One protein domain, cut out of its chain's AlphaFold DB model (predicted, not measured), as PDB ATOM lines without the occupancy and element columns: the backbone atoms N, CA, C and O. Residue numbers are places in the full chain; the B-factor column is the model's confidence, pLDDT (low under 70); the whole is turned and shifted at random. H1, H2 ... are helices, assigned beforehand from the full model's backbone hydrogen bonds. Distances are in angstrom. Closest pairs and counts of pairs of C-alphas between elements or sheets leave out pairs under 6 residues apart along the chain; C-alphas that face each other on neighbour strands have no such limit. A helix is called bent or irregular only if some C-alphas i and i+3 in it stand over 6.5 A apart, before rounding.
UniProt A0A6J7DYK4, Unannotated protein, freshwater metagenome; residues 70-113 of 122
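Overview. This is residues 70 to 113 of the 122 residues of the protein "Unannotated protein" of freshwater metagenome (UniProt A0A6J7DYK4). One long straight helix, H1, is followed after a tight link by a shorter helix, H2, which runs on the same way but turned by a steep tilt of 60 degrees, and the two make a wide-open V with nothing packed in its angle. H1 makes most of the length, and the whole stands free, with no compact core. The printed part has 44 residues with two named helices, H1 then H2, and no named strand; the class is all helix. It is extended, with a radius of gyration of the C-alphas of 18.1 A and spans of 58 by 17 by 6 A.

Along the chain. H1, the longest helix, covers residues 71 to 96, 26 residues, and measures 37.0 A from first to last C-alpha. It begins with C-alpha 71 at (29.114, -16.620, -28.594) and ends with C-alpha 96 at (31.438, -12.688, 8.137), with z rising along it. H2 covers residues 99 to 113, 15 residues, and measures 21.3 A. It ends with C-alpha 113 at (21.351, -2.673, 25.222).

Arrangement. H1 and H2 are close but not clearly touching, with 2 pairs of C-alphas within 8 A. Their closest C-alphas are those of Asp 95 and Leu 101, 7.7 A apart. The lines of the two helices stand at a steep tilt of 60 degrees, and they run the same way. Their centres are 31.0 A apart. In H1 and H2 every O i to N i+4 pair is within hydrogen-bond range. Neither helix is bent.

Size, cuts and confidence. The outline is a rod, and the two C-alphas farthest apart are those of Thr 70 and Lys 113, at 58.4 A. The printed part has no cut. The link from H1 to H2, Glu 97 and Ser 98, is tight. The mean pLDDT of the printed part is 88.5, and no printed residue is under 70.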
ATOM      1  N   THR A  70      32.702 -13.965 -30.571       74.94
ATOM      2  CA  THR A  70      31.929 -15.190 -30.800       74.94
ATOM      3  C   THR A  70      31.095 -15.502 -29.562       74.94
ATOM      4  O   THR A  70      31.516 -15.187 -28.452       74.94
ATOM      5  N   GLU A  71      29.952 -16.178 -29.728       76.56
ATOM      6  CA  GLU A  71      29.114 -16.620 -28.594       76.56
ATOM      7  C   GLU A  71      29.955 -17.356 -27.535       76.56
ATOM      8  O   GLU A  71      29.871 -17.038 -26.358       76.56
ATOM      9  N   ALA A  72      30.894 -18.211 -27.959       80.62
ATOM     10  CA  ALA A  72      31.823 -18.906 -27.061       80.62
ATOM     11  C   ALA A  72      32.750 -17.967 -26.260       80.62
ATOM     12  O   ALA A  72      33.081 -18.246 -25.110       80.62
ATOM     13  N   GLN A  73      33.192 -16.848 -26.845       82.56
ATOM     14  CA  GLN A  73      34.003 -15.852 -26.134       82.56
ATOM     15  C   GLN A  73      33.157 -15.039 -25.146       82.56
ATOM     16  O   GLN A  73      33.652 -14.630 -24.096       82.56
ATOM     17  N   GLU A  74      31.888 -14.799 -25.473       85.31
ATOM     18  CA  GLU A  74      30.947 -14.114 -24.593       85.31
ATOM     19  C   GLU A  74      30.510 -15.010 -23.424       85.31
ATOM     20  O   GLU A  74      30.492 -14.548 -22.284       85.31
ATOM     21  N   GLU A  75      30.258 -16.295 -23.678       88.94
ATOM     22  CA  GLU A  75      30.030 -17.321 -22.654       88.94
ATOM     23  C   GLU A  75      31.236 -17.450 -21.720       88.94
ATOM     24  O   GLU A  75      31.073 -17.314 -20.510       88.94
ATOM     25  N   ALA A  76      32.456 -17.572 -22.257       90.12
ATOM     26  CA  ALA A  76      33.673 -17.628 -21.444       90.12
ATOM     27  C   ALA A  76      33.851 -16.381 -20.557       90.12
ATOM     28  O   ALA A  76      34.279 -16.485 -19.406       90.12
ATOM     29  N   ARG A  77      33.492 -15.188 -21.063       90.38
ATOM     30  CA  ARG A  77      33.503 -13.957 -20.258       90.38
ATOM     31  C   ARG A  77      32.467 -14.011 -19.132       90.38
ATOM     32  O   ARG A  77      32.802 -13.657 -18.004       90.38
ATOM     33  N   ARG A  78      31.244 -14.470 -19.410       92.62
ATOM     34  CA  ARG A  78      30.178 -14.610 -18.400       92.62
ATOM     35  C   ARG A  78      30.538 -15.625 -17.323       92.62
ATOM     36  O   ARG A  78      30.379 -15.329 -16.144       92.62
ATOM     37  N   GLU A  79      31.067 -16.784 -17.704       95.12
ATOM     38  CA  GLU A  79      31.525 -17.805 -16.754       95.12
ATOM     39  C   GLU A  79      32.634 -17.271 -15.845       95.12
ATOM     40  O   GLU A  79      32.609 -17.482 -14.631       95.12
ATOM     41  N   TYR A  80      33.588 -16.530 -16.413       94.12
ATOM     42  CA  TYR A  80      34.639 -15.878 -15.640       94.12
ATOM     43  C   TYR A  80      34.073 -14.844 -14.655       94.12
ATOM     44  O   TYR A  80      34.435 -14.849 -13.477       94.12
ATOM     45  N   GLU A  81      33.152 -13.987 -15.103       94.94
ATOM     46  CA  GLU A  81      32.478 -13.001 -14.250       94.94
ATOM     47  C   GLU A  81      31.670 -13.663 -13.123       94.94
ATOM     48  O   GLU A  81      31.712 -13.207 -11.977       94.94
ATOM     49  N   GLU A  82      30.961 -14.755 -13.415       96.19
ATOM     50  CA  GLU A  82      30.251 -15.542 -12.407       96.19
ATOM     51  C   GLU A  82      31.206 -16.170 -11.398       96.19
ATOM     52  O   GLU A  82      30.949 -16.100 -10.195       96.19
ATOM     53  N   LYS A  83      32.317 -16.752 -11.859       96.25
ATOM     54  CA  LYS A  83      33.336 -17.330 -10.983       96.25
ATOM     55  C   LYS A  83      33.899 -16.278 -10.032       96.25
ATOM     56  O   LYS A  83      33.894 -16.498  -8.825       96.25
ATOM     57  N   MET A  84      34.302 -15.119 -10.552       94.62
ATOM     58  CA  MET A  84      34.804 -14.009  -9.733       94.62
ATOM     59  C   MET A  84      33.752 -13.519  -8.731       94.62
ATOM     60  O   MET A  84      34.075 -13.223  -7.582       94.62
ATOM     61  N   ARG A  85      32.474 -13.465  -9.131       95.44
ATOM     62  CA  ARG A  85      31.374 -13.101  -8.228       95.44
ATOM     63  C   ARG A  85      31.205 -14.116  -7.099       95.44
ATOM     64  O   ARG A  85      31.034 -13.699  -5.957       95.44
ATOM     65  N   ARG A  86      31.253 -15.414  -7.407       94.88
ATOM     66  CA  ARG A  86      31.158 -16.492  -6.411       94.88
ATOM     67  C   ARG A  86      32.335 -16.455  -5.445       94.88
ATOM     68  O   ARG A  86      32.116 -16.494  -4.243       94.88
ATOM     69  N   GLU A  87      33.558 -16.299  -5.946       94.44
ATOM     70  CA  GLU A  87      34.756 -16.169  -5.105       94.44
ATOM     71  C   GLU A  87      34.669 -14.939  -4.189       94.44
ATOM     72  O   GLU A  87      34.948 -15.030  -2.995       94.44
ATOM     73  N   ALA A  88      34.201 -13.798  -4.705       92.94
ATOM     74  CA  ALA A  88      33.997 -12.597  -3.898       92.94
ATOM     75  C   ALA A  88      32.896 -12.768  -2.834       92.94
ATOM     76  O   ALA A  88      33.000 -12.190  -1.754       92.94
ATOM     77  N   GLN A  89      31.840 -13.533  -3.124       93.00
ATOM     78  CA  GLN A  89      30.800 -13.870  -2.146       93.00
ATOM     79  C   GLN A  89      31.346 -14.797  -1.061       93.00
ATOM     80  O   GLN A  89      31.211 -14.477   0.114       93.00
ATOM     81  N   GLN A  90      32.047 -15.861  -1.445       92.94
ATOM     82  CA  GLN A  90      32.677 -16.791  -0.508       92.94
ATOM     83  C   GLN A  90      33.682 -16.087   0.405       92.94
ATOM     84  O   GLN A  90      33.673 -16.307   1.608       92.94
ATOM     85  N   ALA A  91      34.504 -15.182  -0.132       90.25
ATOM     86  CA  ALA A  91      35.427 -14.395   0.683       90.25
ATOM     87  C   ALA A  91      34.693 -13.532   1.726       90.25
ATOM     88  O   ALA A  91      35.156 -13.418   2.858       90.25
ATOM     89  N   ARG A  92      33.535 -12.957   1.372       86.88
ATOM     90  CA  ARG A  92      32.693 -12.197   2.314       86.88
ATOM     91  C   ARG A  92      32.021 -13.087   3.352       86.88
ATOM     92  O   ARG A  92      31.871 -12.654   4.485       86.88
ATOM     93  N   GLU A  93      31.593 -14.283   2.966       88.00
ATOM     94  CA  GLU A  93      30.996 -15.262   3.881       88.00
ATOM     95  C   GLU A  93      32.026 -15.737   4.908       88.00
ATOM     96  O   GLU A  93      31.760 -15.671   6.102       88.00
ATOM     97  N   ILE A  94      33.233 -16.096   4.457       86.25
ATOM     98  CA  ILE A  94      34.347 -16.494   5.330       86.25
ATOM     99  C   ILE A  94      34.695 -15.377   6.320       86.25
ATOM    100  O   ILE A  94      34.888 -15.642   7.504       86.25
ATOM    101  N   ASP A  95      34.763 -14.129   5.847       83.69
ATOM    102  CA  ASP A  95      35.018 -12.979   6.715       83.69
ATOM    103  C   ASP A  95      33.868 -12.787   7.718       83.69
ATOM    104  O   ASP A  95      34.102 -12.700   8.919       83.69
ATOM    105  N   ALA A  96      32.609 -12.831   7.270       81.88
ATOM    106  CA  ALA A  96      31.438 -12.688   8.137       81.88
ATOM    107  C   ALA A  96      31.320 -13.788   9.211       81.88
ATOM    108  O   ALA A  96      30.826 -13.516  10.308       81.88
ATOM    109  N   GLU A  97      31.775 -15.007   8.916       80.44
ATOM    110  CA  GLU A  97      31.839 -16.134   9.856       80.44
ATOM    111  C   GLU A  97      33.055 -16.074  10.801       80.44
ATOM    112  O   GLU A  97      33.196 -16.925  11.685       80.44
ATOM    113  N   SER A  98      33.924 -15.065  10.667       86.00
ATOM    114  CA  SER A  98      35.104 -14.906  11.517       86.00
ATOM    115  C   SER A  98      34.726 -14.792  13.005       86.00
ATOM    116  O   SER A  98      33.870 -13.972  13.374       86.00
ATOM    117  N   PRO A  99      35.412 -15.535  13.902       86.00
ATOM    118  CA  PRO A  99      35.221 -15.424  15.349       86.00
ATOM    119  C   PRO A  99      35.397 -13.993  15.877       86.00
ATOM    120  O   PRO A  99      34.731 -13.603  16.838       86.00
ATOM    121  N   GLU A 100      36.268 -13.200  15.245       86.62
ATOM    122  CA  GLU A 100      36.534 -11.806  15.616       86.62
ATOM    123  C   GLU A 100      35.328 -10.903  15.322       86.62
ATOM    124  O   GLU A 100      34.902 -10.136  16.189       86.62
ATOM    125  N   LEU A 101      34.726 -11.035  14.133       81.56
ATOM    126  CA  LEU A 101      33.523 -10.294  13.742       81.56
ATOM    127  C   LEU A 101      32.308 -10.713  14.577       81.56
ATOM    128  O   LEU A 101      31.534  -9.855  15.003       81.56
ATOM    129  N   ALA A 102      32.170 -12.004  14.891       86.56
ATOM    130  CA  ALA A 102      31.133 -12.491  15.800       86.56
ATOM    131  C   ALA A 102      31.277 -11.898  17.216       86.56
ATOM    132  O   ALA A 102      30.297 -11.408  17.785       86.56
ATOM    133  N   ALA A 103      32.493 -11.878  17.776       89.00
ATOM    134  CA  ALA A 103      32.763 -11.269  19.080       89.00
ATOM    135  C   ALA A 103      32.499  -9.753  19.073       89.00
ATOM    136  O   ALA A 103      31.874  -9.230  19.999       89.00
ATOM    137  N   TYR A 104      32.907  -9.057  18.007       84.12
ATOM    138  CA  TYR A 104      32.646  -7.630  17.830       84.12
ATOM    139  C   TYR A 104      31.147  -7.320  17.744       84.12
ATOM    140  O   TYR A 104      30.658  -6.431  18.443       84.12
ATOM    141  N   ASN A 105      30.394  -8.088  16.953       89.12
ATOM    142  CA  ASN A 105      28.944  -7.938  16.829       89.12
ATOM    143  C   ASN A 105      28.223  -8.193  18.162       89.12
ATOM    144  O   ASN A 105      27.309  -7.447  18.515       89.12
ATOM    145  N   ASN A 106      28.663  -9.187  18.939       90.81
ATOM    146  CA  ASN A 106      28.136  -9.443  20.281       90.81
ATOM    147  C   ASN A 106      28.409  -8.268  21.230       90.81
ATOM    148  O   ASN A 106      27.497  -7.803  21.913       90.81
ATOM    149  N   HIS A 107      29.631  -7.738  21.218       88.25
ATOM    150  CA  HIS A 107      29.994  -6.564  22.006       88.25
ATOM    151  C   HIS A 107      29.173  -5.323  21.607       88.25
ATOM    152  O   HIS A 107      28.656  -4.612  22.468       88.25
ATOM    153  N   LEU A 108      28.958  -5.084  20.307       88.50
ATOM    154  CA  LEU A 108      28.061  -4.024  19.837       88.50
ATOM    155  C   LEU A 108      26.615  -4.236  20.304       88.50
ATOM    156  O   LEU A 108      25.950  -3.271  20.684       88.50
ATOM    157  N   ALA A 109      26.122  -5.475  20.302       90.44
ATOM    158  CA  ALA A 109      24.785  -5.796  20.789       90.44
ATOM    159  C   ALA A 109      24.648  -5.552  22.302       90.44
ATOM    160  O   ALA A 109      23.590  -5.116  22.759       90.44
ATOM    161  N   GLU A 110      25.702  -5.789  23.085       89.31
ATOM    162  CA  GLU A 110      25.750  -5.418  24.502       89.31
ATOM    163  C   GLU A 110      25.730  -3.899  24.691       89.31
ATOM    164  O   GLU A 110      24.924  -3.391  25.473       89.31
ATOM    165  N   LEU A 111      26.539  -3.159  23.928       88.12
ATOM    166  CA  LEU A 111      26.551  -1.693  23.962       88.12
ATOM    167  C   LEU A 111      25.205  -1.088  23.543       88.12
ATOM    168  O   LEU A 111      24.769  -0.099  24.130       88.12
ATOM    169  N   ALA A 112      24.513  -1.685  22.571       87.62
ATOM    170  CA  ALA A 112      23.193  -1.238  22.132       87.62
ATOM    171  C   ALA A 112      22.108  -1.423  23.209       87.62
ATOM    172  O   ALA A 112      21.158  -0.640  23.261       87.62
ATOM    173  N   LYS A 113      22.248  -2.437  24.076       87.94
ATOM    174  CA  LYS A 113      21.351  -2.673  25.222       87.94
ATOM    175  C   LYS A 113      21.623  -1.719  26.383       87.94
ATOM    176  O   LYS A 113      20.739  -1.517  27.216       87.94
TER     177      LYS A 113